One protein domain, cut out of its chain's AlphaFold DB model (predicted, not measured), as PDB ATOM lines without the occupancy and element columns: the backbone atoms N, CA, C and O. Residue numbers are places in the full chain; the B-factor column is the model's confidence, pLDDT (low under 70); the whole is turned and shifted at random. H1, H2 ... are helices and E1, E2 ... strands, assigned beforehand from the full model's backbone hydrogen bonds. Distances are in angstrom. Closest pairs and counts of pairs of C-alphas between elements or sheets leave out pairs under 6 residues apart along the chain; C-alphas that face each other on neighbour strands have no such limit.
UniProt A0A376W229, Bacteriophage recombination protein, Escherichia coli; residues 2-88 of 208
ATOM      1  N   SER A   2     158.595 177.382 139.873       68.75
ATOM      2  CA  SER A   2     157.562 176.344 139.740       68.75
ATOM      3  C   SER A   2     158.123 175.153 138.956       68.75
ATOM      4  O   SER A   2     158.652 175.338 137.861       68.75
ATOM      5  N   THR A   3     157.990 173.934 139.485       77.38
ATOM      6  CA  THR A   3     158.364 172.682 138.796       77.38
ATOM      7  C   THR A   3     157.719 172.574 137.414       77.38
ATOM      8  O   THR A   3     158.369 172.149 136.464       77.38
ATOM      9  N   ALA A   4     156.483 173.059 137.263       76.62
ATOM     10  CA  ALA A   4     155.774 173.071 135.985       76.62
ATOM     11  C   ALA A   4     156.470 173.934 134.920       76.62
ATOM     12  O   ALA A   4     156.469 173.586 133.741       76.62
ATOM     13  N   LEU A   5     157.081 175.049 135.326       78.69
ATOM     14  CA  LEU A   5     157.730 175.986 134.411       78.69
ATOM     15  C   LEU A   5     159.020 175.384 133.841       78.69
ATOM     16  O   LEU A   5     159.229 175.431 132.631       78.69
ATOM     17  N   ALA A   6     159.821 174.732 134.687       79.38
ATOM     18  CA  ALA A   6     161.013 174.002 134.259       79.38
ATOM     19  C   ALA A   6     160.667 172.840 133.310       79.38
ATOM     20  O   ALA A   6     161.304 172.684 132.272       79.38
ATOM     21  N   THR A   7     159.613 172.068 133.606       83.38
ATOM     22  CA  THR A   7     159.168 170.973 132.727       83.38
ATOM     23  C   THR A   7     158.695 171.475 131.360       83.38
ATOM     24  O   THR A   7     159.043 170.889 130.336       83.38
ATOM     25  N   LEU A   8     157.901 172.549 131.316       82.62
ATOM     26  CA  LEU A   8     157.398 173.106 130.054       82.62
ATOM     27  C   LEU A   8     158.507 173.751 129.217       82.62
ATOM     28  O   LEU A   8     158.471 173.641 127.991       82.62
ATOM     29  N   ALA A   9     159.475 174.399 129.870       80.25
ATOM     30  CA  ALA A   9     160.654 174.950 129.215       80.25
ATOM     31  C   ALA A   9     161.545 173.839 128.644       80.25
ATOM     32  O   ALA A   9     161.947 173.939 127.492       80.25
ATOM     33  N   GLY A  10     161.766 172.751 129.390       82.12
ATOM     34  CA  GLY A  10     162.525 171.592 128.909       82.12
ATOM     35  C   GLY A  10     161.895 170.935 127.677       82.12
ATOM     36  O   GLY A  10     162.582 170.705 126.689       82.12
ATOM     37  N   LYS A  11     160.569 170.730 127.674       84.12
ATOM     38  CA  LYS A  11     159.843 170.208 126.495       84.12
ATOM     39  C   LYS A  11     159.959 171.116 125.271       84.12
ATOM     40  O   LYS A  11     160.020 170.634 124.143       84.12
ATOM     41  N   LEU A  12     159.949 172.431 125.487       81.69
ATOM     42  CA  LEU A  12     160.164 173.387 124.407       81.69
ATOM     43  C   LEU A  12     161.607 173.298 123.894       81.69
ATOM     44  O   LEU A  12     161.792 173.248 122.685       81.69
ATOM     45  N   ALA A  13     162.590 173.241 124.800       82.19
ATOM     46  CA  ALA A  13     164.016 173.140 124.490       82.19
ATOM     47  C   ALA A  13     164.320 171.921 123.613       82.19
ATOM     48  O   ALA A  13     164.913 172.064 122.550       82.19
ATOM     49  N   GLU A  14     163.830 170.747 124.014       84.50
ATOM     50  CA  GLU A  14     163.966 169.503 123.255       84.50
ATOM     51  C   GLU A  14     163.394 169.649 121.838       84.50
ATOM     52  O   GLU A  14     164.046 169.306 120.854       84.50
ATOM     53  N   ARG A  15     162.206 170.255 121.710       79.38
ATOM     54  CA  ARG A  15     161.558 170.457 120.407       79.38
ATOM     55  C   ARG A  15     162.342 171.395 119.488       79.38
ATOM     56  O   ARG A  15     162.335 171.189 118.278       79.38
ATOM     57  N   VAL A  16     162.974 172.434 120.031       75.69
ATOM     58  CA  VAL A  16     163.751 173.395 119.231       75.69
ATOM     59  C   VAL A  16     165.220 172.990 119.052       75.69
ATOM     60  O   VAL A  16     165.980 173.757 118.468       75.69
ATOM     61  N   GLY A  17     165.627 171.809 119.536       79.06
ATOM     62  CA  GLY A  17     167.012 171.332 119.453       79.06
ATOM     63  C   GLY A  17     167.979 172.074 120.384       79.06
ATOM     64  O   GLY A  17     169.140 172.266 120.039       79.06
ATOM     65  N   MET A  18     167.489 172.540 121.535       77.81
ATOM     66  CA  MET A  18     168.251 173.235 122.584       77.81
ATOM     67  C   MET A  18     168.294 172.425 123.890       77.81
ATOM     68  O   MET A  18     168.341 172.983 124.984       77.81
ATOM     69  N   ASP A  19     168.267 171.101 123.782       74.06
ATOM     70  CA  ASP A  19     168.297 170.124 124.876       74.06
ATOM     71  C   ASP A  19     169.541 170.227 125.779       74.06
ATOM     72  O   ASP A  19     169.507 169.806 126.934       74.06
ATOM     73  N   SER A  20     170.618 170.832 125.277       74.75
ATOM     74  CA  SER A  20     171.871 171.065 126.006       74.75
ATOM     75  C   SER A  20     171.915 172.364 126.824       74.75
ATOM     76  O   SER A  20     172.873 172.577 127.567       74.75
ATOM     77  N   VAL A  21     170.909 173.236 126.703       75.75
ATOM     78  CA  VAL A  21     170.871 174.532 127.401       75.75
ATOM     79  C   VAL A  21     170.197 174.378 128.761       75.75
ATOM     80  O   VAL A  21     169.157 173.727 128.874       75.75
ATOM     81  N   ASP A  22     170.758 175.011 129.797       79.06
ATOM     82  CA  ASP A  22     170.137 175.047 131.123       79.06
ATOM     83  C   ASP A  22     168.716 175.635 131.014       79.06
ATOM     84  O   ASP A  22     168.548 176.768 130.542       79.06
ATOM     85  N   PRO A  23     167.673 174.914 131.472       73.44
ATOM     86  CA  PRO A  23     166.314 175.431 131.504       73.44
ATOM     87  C   PRO A  23     166.199 176.820 132.144       73.44
ATOM     88  O   PRO A  23     165.373 177.613 131.694       73.44
ATOM     89  N   GLN A  24     167.010 177.153 133.158       77.81
ATOM     90  CA  GLN A  24     166.989 178.490 133.772       77.81
ATOM     91  C   GLN A  24     167.449 179.594 132.827       77.81
ATOM     92  O   GLN A  24     166.807 180.648 132.738       77.81
ATOM     93  N   GLU A  25     168.549 179.355 132.121       80.44
ATOM     94  CA  GLU A  25     169.073 180.289 131.133       80.44
ATOM     95  C   GLU A  25     168.056 180.465 130.004       80.44
ATOM     96  O   GLU A  25     167.679 181.590 129.678       80.44
ATOM     97  N   LEU A  26     167.474 179.360 129.530       77.31
ATOM     98  CA  LEU A  26     166.436 179.365 128.503       77.31
ATOM     99  C   LEU A  26     165.213 180.200 128.899       77.31
ATOM    100  O   LEU A  26     164.722 181.015 128.116       77.31
ATOM    101  N   ILE A  27     164.715 180.015 130.126       78.62
ATOM    102  CA  ILE A  27     163.575 180.768 130.660       78.62
ATOM    103  C   ILE A  27     163.915 182.257 130.741       78.62
ATOM    104  O   ILE A  27     163.086 183.096 130.384       78.62
ATOM    105  N   THR A  28     165.126 182.586 131.186       82.25
ATOM    106  CA  THR A  28     165.595 183.969 131.316       82.25
ATOM    107  C   THR A  28     165.686 184.644 129.950       82.25
ATOM    108  O   THR A  28     165.091 185.705 129.749       82.25
ATOM    109  N   THR A  29     166.330 183.998 128.978       81.00
ATOM    110  CA  THR A  29     166.425 184.488 127.600       81.00
ATOM    111  C   THR A  29     165.045 184.637 126.971       81.00
ATOM    112  O   THR A  29     164.761 185.657 126.338       81.00
ATOM    113  N   LEU A  30     164.148 183.666 127.156       77.31
ATOM    114  CA  LEU A  30     162.804 183.722 126.582       77.31
ATOM    115  C   LEU A  30     161.970 184.844 127.209       77.31
ATOM    116  O   LEU A  30     161.264 185.545 126.490       77.31
ATOM    117  N   ARG A  31     162.096 185.099 128.517       78.81
ATOM    118  CA  ARG A  31     161.471 186.270 129.157       78.81
ATOM    119  C   ARG A  31     161.963 187.578 128.553       78.81
ATOM    120  O   ARG A  31     161.146 188.418 128.196       78.81
ATOM    121  N   GLN A  32     163.273 187.724 128.390       75.81
ATOM    122  CA  GLN A  32     163.872 188.958 127.878       75.81
ATOM    123  C   GLN A  32     163.584 189.208 126.392       75.81
ATOM    124  O   GLN A  32     163.541 190.359 125.960       75.81
ATOM    125  N   THR A  33     163.396 188.151 125.600       75.69
ATOM    126  CA  THR A  33     163.267 188.258 124.136       75.69
ATOM    127  C   THR A  33     161.828 188.145 123.633       75.69
ATOM    128  O   THR A  33     161.473 188.819 122.664       75.69
ATOM    129  N   ALA A  34     160.982 187.337 124.282       69.06
ATOM    130  CA  ALA A  34     159.598 187.111 123.859       69.06
ATOM    131  C   ALA A  34     158.588 188.059 124.532       69.06
ATOM    132  O   ALA A  34     157.487 188.247 124.005       69.06
ATOM    133  N   PHE A  35     158.940 188.688 125.662       68.00
ATOM    134  CA  PHE A  35     158.054 189.595 126.396       68.00
ATOM    135  C   PHE A  35     158.567 191.036 126.362       68.00
ATOM    136  O   PHE A  35     159.737 191.316 126.590       68.00
ATOM    137  N   LYS A  36     157.659 191.984 126.103       62.97
ATOM    138  CA  LYS A  36     157.931 193.429 126.189       62.97
ATOM    139  C   LYS A  36     157.589 193.972 127.587       62.97
ATOM    140  O   LYS A  36     156.829 194.931 127.698       62.97
ATOM    141  N   GLY A  37     158.084 193.316 128.636       66.62
ATOM    142  CA  GLY A  37     157.843 193.671 130.040       66.62
ATOM    143  C   GLY A  37     157.975 192.477 130.990       66.62
ATOM    144  O   GLY A  37     158.155 191.346 130.540       66.62
ATOM    145  N   ASP A  38     157.848 192.730 132.295       65.69
ATOM    146  CA  ASP A  38     157.900 191.683 133.319       65.69
ATOM    147  C   ASP A  38     156.633 190.820 133.274       65.69
ATOM    148  O   ASP A  38     155.545 191.245 133.668       65.69
ATOM    149  N   ALA A  39     156.773 189.593 132.775       68.75
ATOM    150  CA  ALA A  39     155.721 188.586 132.810       68.75
ATOM    151  C   ALA A  39     155.800 187.778 134.107       68.75
ATOM    152  O   ALA A  39     156.875 187.317 134.500       68.75
ATOM    153  N   SER A  40     154.655 187.547 134.751       78.00
ATOM    154  CA  SER A  40     154.605 186.659 135.914       78.00
ATOM    155  C   SER A  40     154.836 185.200 135.509       78.00
ATOM    156  O   SER A  40     154.541 184.793 134.381       78.00
ATOM    157  N   ASP A  41     155.301 184.373 136.449       79.75
ATOM    158  CA  ASP A  41     155.477 182.929 136.232       79.75
ATOM    159  C   ASP A  41     154.198 182.267 135.684       79.75
ATOM    160  O   ASP A  41     154.267 181.435 134.781       79.75
ATOM    161  N   ALA A  42     153.022 182.673 136.174       78.88
ATOM    162  CA  ALA A  42     151.733 182.148 135.718       78.88
ATOM    163  C   ALA A  42     151.427 182.518 134.257       78.88
ATOM    164  O   ALA A  42     150.947 181.687 133.485       78.88
ATOM    165  N   GLN A  43     151.740 183.752 133.858       76.62
ATOM    166  CA  GLN A  43     151.556 184.217 132.483       76.62
ATOM    167  C   GLN A  43     152.517 183.522 131.516       76.62
ATOM    168  O   GLN A  43     152.143 183.172 130.397       76.62
ATOM    169  N   PHE A  44     153.743 183.276 131.972       79.50
ATOM    170  CA  PHE A  44     154.742 182.536 131.219       79.50
ATOM    171  C   PHE A  44     154.325 181.077 131.005       79.50
ATOM    172  O   PHE A  44     154.402 180.562 129.891       79.50
ATOM    173  N   ILE A  45     153.801 180.428 132.052       81.12
ATOM    174  CA  ILE A  45     153.245 179.072 131.963       81.12
ATOM    175  C   ILE A  45     152.098 179.023 130.947       81.12
ATOM    176  O   ILE A  45     152.078 178.122 130.114       81.12
ATOM    177  N   ALA A  46     151.185 180.000 130.955       79.56
ATOM    178  CA  ALA A  46     150.079 180.045 129.997       79.56
ATOM    179  C   ALA A  46     150.564 180.098 128.534       79.56
ATOM    180  O   ALA A  46     150.045 179.367 127.690       79.56
ATOM    181  N   LEU A  47     151.597 180.901 128.240       81.12
ATOM    182  CA  LEU A  47     152.210 180.946 126.908       81.12
ATOM    183  C   LEU A  47     152.833 179.595 126.532       81.12
ATOM    184  O   LEU A  47     152.589 179.086 125.437       81.12
ATOM    185  N   LEU A  48     153.614 179.003 127.441       82.06
ATOM    186  CA  LEU A  48     154.296 177.734 127.193       82.06
ATOM    187  C   LEU A  48     153.338 176.550 127.039       82.06
ATOM    188  O   LEU A  48     153.666 175.607 126.322       82.06
ATOM    189  N   ILE A  49     152.167 176.574 127.680       83.12
ATOM    190  CA  ILE A  49     151.129 175.552 127.487       83.12
ATOM    191  C   ILE A  49     150.642 175.576 126.036       83.12
ATOM    192  O   ILE A  49     150.671 174.542 125.371       83.12
ATOM    193  N   VAL A  50     150.264 176.751 125.520       80.38
ATOM    194  CA  VAL A  50     149.782 176.896 124.134       80.38
ATOM    195  C   VAL A  50     150.890 176.568 123.134       80.38
ATOM    196  O   VAL A  50     150.653 175.849 122.162       80.38
ATOM    197  N   ALA A  51     152.112 177.038 123.398       83.00
ATOM    198  CA  ALA A  51     153.273 176.730 122.573       83.00
ATOM    199  C   ALA A  51     153.517 175.217 122.491       83.00
ATOM    200  O   ALA A  51     153.641 174.667 121.401       83.00
ATOM    201  N   ASN A  52     153.494 174.510 123.623       84.19
ATOM    202  CA  ASN A  52     153.704 173.066 123.641       84.19
ATOM    203  C   ASN A  52     152.552 172.268 123.017       84.19
ATOM    204  O   ASN A  52     152.821 171.250 122.379       84.19
ATOM    205  N   GLN A  53     151.304 172.719 123.185       81.31
ATOM    206  CA  GLN A  53     150.114 172.059 122.638       81.31
ATOM    207  C   GLN A  53     150.111 172.057 121.106       81.31
ATOM    208  O   GLN A  53     149.773 171.044 120.500       81.31
ATOM    209  N   TYR A  54     150.502 173.174 120.491       79.50
ATOM    210  CA  TYR A  54     150.508 173.327 119.034       79.50
ATOM    211  C   TYR A  54     151.906 173.221 118.416       79.50
ATOM    212  O   TYR A  54     152.056 173.421 117.216       79.50
ATOM    213  N   GLY A  55     152.933 172.932 119.217       83.69
ATOM    214  CA  GLY A  55     154.329 172.846 118.778       83.69
ATOM    215  C   GLY A  55     154.949 174.179 118.344       83.69
ATOM    216  O   GLY A  55     155.916 174.168 117.595       83.69
ATOM    217  N   LEU A  56     154.380 175.316 118.755       84.44
ATOM    218  CA  LEU A  56     154.772 176.649 118.284       84.44
ATOM    219  C   LEU A  56     156.067 177.120 118.935       84.44
ATOM    220  O   LEU A  56     156.277 176.920 120.132       84.44
ATOM    221  N   ASN A  57     156.889 177.821 118.157       83.19
ATOM    222  CA  ASN A  57     158.152 178.376 118.619       83.19
ATOM    223  C   ASN A  57     158.018 179.883 118.980       83.19
ATOM    224  O   ASN A  57     157.737 180.721 118.117       83.19
ATOM    225  N   PRO A  58     158.230 180.267 120.257       80.62
ATOM    226  CA  PRO A  58     158.164 181.665 120.692       80.62
ATOM    227  C   PRO A  58     159.272 182.573 120.122       80.62
ATOM    228  O   PRO A  58     159.052 183.776 119.999       80.62
ATOM    229  N   TRP A  59     160.440 182.036 119.743       78.81
ATOM    230  CA  TRP A  59     161.554 182.824 119.184       78.81
ATOM    231  C   TRP A  59     161.354 183.185 117.713       78.81
ATOM    232  O   TRP A  59     161.698 184.292 117.294       78.81
ATOM    233  N   THR A  60     160.750 182.291 116.927       77.00
ATOM    234  CA  THR A  60     160.426 182.535 115.508       77.00
ATOM    235  C   THR A  60     159.167 183.380 115.331       77.00
ATOM    236  O   THR A  60     158.740 183.637 114.209       77.00
ATOM    237  N   LYS A  61     158.602 183.880 116.439       73.94
ATOM    238  CA  LYS A  61     157.407 184.723 116.472       73.94
ATOM    239  C   LYS A  61     156.150 184.038 115.920       73.94
ATOM    240  O   LYS A  61     155.236 184.692 115.408       73.94
ATOM    241  N   GLU A  62     156.078 182.720 116.076       79.69
ATOM    242  CA  GLU A  62     154.872 181.942 115.787       79.69
ATOM    243  C   GLU A  62     153.787 182.157 116.846       79.69
ATOM    244  O   GLU A  62     152.600 182.020 116.556       79.69
ATOM    245  N   ILE A  63     154.180 182.537 118.064       81.06
ATOM    246  CA  ILE A  63     153.285 182.882 119.165       81.06
ATOM    247  C   ILE A  63     153.803 184.124 119.896       81.06
ATOM    248  O   ILE A  63     155.001 184.278 120.126       81.06
ATOM    249  N   TYR A  64     152.888 185.017 120.259       76.62
ATOM    250  CA  TYR A  64     153.163 186.287 120.922       76.62
ATOM    251  C   TYR A  64     152.412 186.386 122.245       76.62
ATOM    252  O   TYR A  64     151.259 185.976 122.348       76.62
ATOM    253  N   ALA A  65     153.034 187.020 123.231       77.25
ATOM    254  CA  ALA A  65     152.392 187.420 124.474       77.25
ATOM    255  C   ALA A  65     151.864 188.859 124.353       77.25
ATOM    256  O   ALA A  65     152.644 189.812 124.377       77.25
ATOM    257  N   PHE A  66     150.545 189.034 124.220       72.75
ATOM    258  CA  PHE A  66     149.936 190.366 124.225       72.75
ATOM    259  C   PHE A  66     149.477 190.765 125.630       72.75
ATOM    260  O   PHE A  66     148.771 189.982 126.268       72.75
ATOM    261  N   PRO A  67     149.821 191.974 126.110       68.38
ATOM    262  CA  PRO A  67     149.307 192.468 127.379       68.38
ATOM    263  C   PRO A  67     147.807 192.761 127.262       68.38
ATOM    264  O   PRO A  67     147.363 193.451 126.340       68.38
ATOM    265  N   ASP A  68     147.022 192.241 128.199       68.38
ATOM    266  CA  ASP A  68     145.609 192.571 128.356       68.38
ATOM    267  C   ASP A  68     145.430 193.844 129.201       68.38
ATOM    268  O   ASP A  68     146.319 194.269 129.942       68.38
ATOM    269  N   LYS A  69     144.236 194.440 129.143       65.81
ATOM    270  CA  LYS A  69     143.861 195.660 129.874       65.81
ATOM    271  C   LYS A  69     143.976 195.530 131.398       65.81
ATOM    272  O   LYS A  69     144.036 196.549 132.074       65.81
ATOM    273  N   GLN A  70     143.983 194.307 131.929       67.19
ATOM    274  CA  GLN A  70     144.096 194.008 133.361       67.19
ATOM    275  C   GLN A  70     145.493 193.492 133.750       67.19
ATOM    276  O   GLN A  70     145.612 192.670 134.653       67.19
ATOM    277  N   ASN A  71     146.552 193.912 133.045       65.88
ATOM    278  CA  ASN A  71     147.926 193.413 133.238       65.88
ATOM    279  C   ASN A  71     148.064 191.882 133.097       65.88
ATOM    280  O   ASN A  71     149.034 191.302 133.576       65.88
ATOM    281  N   GLY A  72     147.100 191.221 132.446       66.12
ATOM    282  CA  GLY A  72     147.179 189.817 132.041       66.12
ATOM    283  C   GLY A  72     147.996 189.646 130.761       66.12
ATOM    284  O   GLY A  72     148.300 190.625 130.083       66.12
ATOM    285  N   ILE A  73     148.317 188.404 130.396       69.81
ATOM    286  CA  ILE A  73     148.922 188.087 129.096       69.81
ATOM    287  C   ILE A  73     147.999 187.143 128.339       69.81
ATOM    288  O   ILE A  73     147.581 186.116 128.872       69.81
ATOM    289  N   VAL A  74     147.703 187.498 127.091       74.38
ATOM    290  CA  VAL A  74     146.946 186.674 126.151       74.38
ATOM    291  C   VAL A  74     147.917 186.125 125.103       74.38
ATOM    292  O   VAL A  74     148.521 186.919 124.373       74.38
ATOM    293  N   PRO A  75     148.093 184.796 125.014       75.06
ATOM    294  CA  PRO A  75     148.873 184.192 123.946       75.06
ATOM    295  C   PRO A  75     148.125 184.346 122.615       75.06
ATOM    296  O   PRO A  75     146.959 183.975 122.503       75.06
ATOM    297  N   VAL A  76     148.789 184.896 121.601       78.12
ATOM    298  CA  VAL A  76     148.237 185.093 120.256       78.12
ATOM    299  C   VAL A  76     149.143 184.412 119.246       78.12
ATOM    300  O   VAL A  76     150.339 184.686 119.197       78.12
ATOM    301  N   VAL A  77     148.568 183.556 118.411       81.25
ATOM    302  CA  VAL A  77     149.298 182.872 117.341       81.25
ATOM    303  C   VAL A  77     149.491 183.824 116.157       81.25
ATOM    304  O   VAL A  77     148.546 184.474 115.700       81.25
ATOM    305  N   GLY A  78     150.732 183.932 115.688       81.25
ATOM    306  CA  GLY A  78     151.121 184.719 114.525       81.25
ATOM    307  C   GLY A  78     150.740 184.055 113.203       81.25
ATOM    308  O   GLY A  78     150.383 182.882 113.156       81.25
ATOM    309  N   VAL A  79     150.864 184.803 112.104       83.56
ATOM    310  CA  VAL A  79     150.595 184.295 110.743       83.56
ATOM    311  C   VAL A  79     151.458 183.068 110.430       83.56
ATOM    312  O   VAL A  79     150.942 182.081 109.913       83.56
ATOM    313  N   ASP A  80     152.739 183.105 110.801       82.81
ATOM    314  CA  ASP A  80     153.675 181.999 110.572       82.81
ATOM    315  C   ASP A  80     153.318 180.769 111.417       82.81
ATOM    316  O   ASP A  80     153.370 179.643 110.927       82.81
ATOM    317  N   GLY A  81     152.844 180.983 112.650       84.44
ATOM    318  CA  GLY A  81     152.338 179.912 113.509       84.44
ATOM    319  C   GLY A  81     151.109 179.226 112.915       84.44
ATOM    320  O   GLY A  81     151.044 178.000 112.875       84.44
ATOM    321  N   TRP A  82     150.167 180.005 112.375       84.94
ATOM    322  CA  TRP A  82     149.011 179.465 111.654       84.94
ATOM    323  C   TRP A  82     149.412 178.707 110.390       84.94
ATOM    324  O   TRP A  82     148.903 177.615 110.156       84.94
ATOM    325  N   SER A  83     150.351 179.245 109.607       85.12
ATOM    326  CA  SER A  83     150.883 178.568 108.418       85.12
ATOM    327  C   SER A  83     151.493 177.209 108.774       85.12
ATOM    328  O   SER A  83     151.189 176.208 108.126       85.12
ATOM    329  N   ARG A  84     152.292 177.140 109.846       85.06
ATOM    330  CA  ARG A  84     152.880 175.884 110.326       85.06
ATOM    331  C   ARG A  84     151.805 174.882 110.753       85.06
ATOM    332  O   ARG A  84     151.813 173.757 110.267       85.06
ATOM    333  N   ILE A  85     150.838 175.310 111.570       85.25
ATOM    334  CA  ILE A  85     149.723 174.458 112.027       85.25
ATOM    335  C   ILE A  85     148.931 173.884 110.843       85.25
ATOM    336  O   ILE A  85     148.536 172.718 110.871       85.25
ATOM    337  N   ILE A  86     148.682 174.689 109.806       85.06
ATOM    338  CA  ILE A  86     147.951 174.240 108.615       85.06
ATOM    339  C   ILE A  86     148.781 173.218 107.829       85.06
ATOM    340  O   ILE A  86     148.260 172.159 107.484       85.06
ATOM    341  N   ASN A  87     150.062 173.508 107.586       86.75
ATOM    342  CA  ASN A  87     150.939 172.656 106.779       86.75
ATOM    343  C   ASN A  87     151.314 171.332 107.465       86.75
ATOM    344  O   ASN A  87     151.522 170.333 106.782       86.75
ATOM    345  N   GLU A  88     151.383 171.291 108.797       87.12
ATOM    346  CA  GLU A  88     151.639 170.056 109.557       87.12
ATOM    347  C   GLU A  88     150.433 169.107 109.578       87.12
ATOM    348  O   GLU A  88     150.548 167.939 109.966       87.12
TER     349      GLU A  88
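Overview. This is residues 2 to 88 of the 208 residues of the protein "Bacteriophage recombination protein" of Escherichia coli (UniProt A0A376W229). Helix H3 forms the middle of this small domain, with H1 packed on one side of it and the two-stranded hairpin of E1 and E2 on the opposite side. H2 runs crosswise to H1 and H3, from H1 at its first residues toward E1 at its last, and the closing helix H4 lies past the last residues of H3. The printed part has 87 residues, with four named helices and two named strands in the order H1, H2, H3, E1, E2, H4; the two strands are antiparallel, and the class is mostly helix. The whole is compact, with a radius of gyration of the C-alphas of 12.4 A, and spans 37 by 33 by 19 A.

Along the chain. H1 holds residues 3 to 15 and is 18.8 A long from first to last C-alpha, beginning at C-alpha 3 at (158.364, 172.682, 138.796). H2 holds residues 23 to 34 and is 15.5 A long. H3, residues 41 to 54, is the longest helix with 14 residues and 20.3 A; its C-alpha 41 is at (155.477, 182.929, 136.232). E1 holds residues 63 to 67, 13.2 A, and E2 residues 73 to 77, 12.9 A. H4, residues 79 to 87, is 12.3 A long and ends at C-alpha 87 at (150.939, 172.656, 106.779).

Arrangement. H1 touches H2 about perpendicular, at 78 degrees, and H2 does so with residues 23 to 27 alone; the closest C-alphas, of Gly 10 and Pro 23, are 6.0 A apart. H1 also touches H3, closest at the C-alphas of Leu 5 and Ile 45, 6.0 A apart; they run the same way at a tilt of 36 degrees, only just steep. H2 and H3 are close but not clearly touching, with the C-alphas of Arg 31 and Phe 44 8.0 A apart. The closest C-alphas of H2 and E1, of Ala 34 and Tyr 64, are 7.1 A apart. The closest C-alphas of H3 and E2, of Leu 47 and Pro 75, are 5.5 A apart. E1 and E2 form a hairpin, with N 64 and O 76 2.8 A apart and N 66 and O 74 2.9 A apart, both within hydrogen-bond range. H3 and H4 are close but not clearly touching, closest at the C-alphas of Tyr 54 and Ile 85, 7.1 A apart. H1 is apart from E1, E2 and H4, and H2 is apart from E2 and H4. In H1, H2, H3 and H4 every O i to N i+4 pair is within hydrogen-bond range.

Size, cuts and confidence. The two C-alphas farthest apart, of Ser 20 and Lys 69, are 37.5 A apart. The printed part has no cut and no long link; the links E1 to E2 and E2 to H4 are tight. The mean pLDDT of the printed part is 78.0, and residue 2, residues 34 to 39 and residues 67 to 73 are under 70.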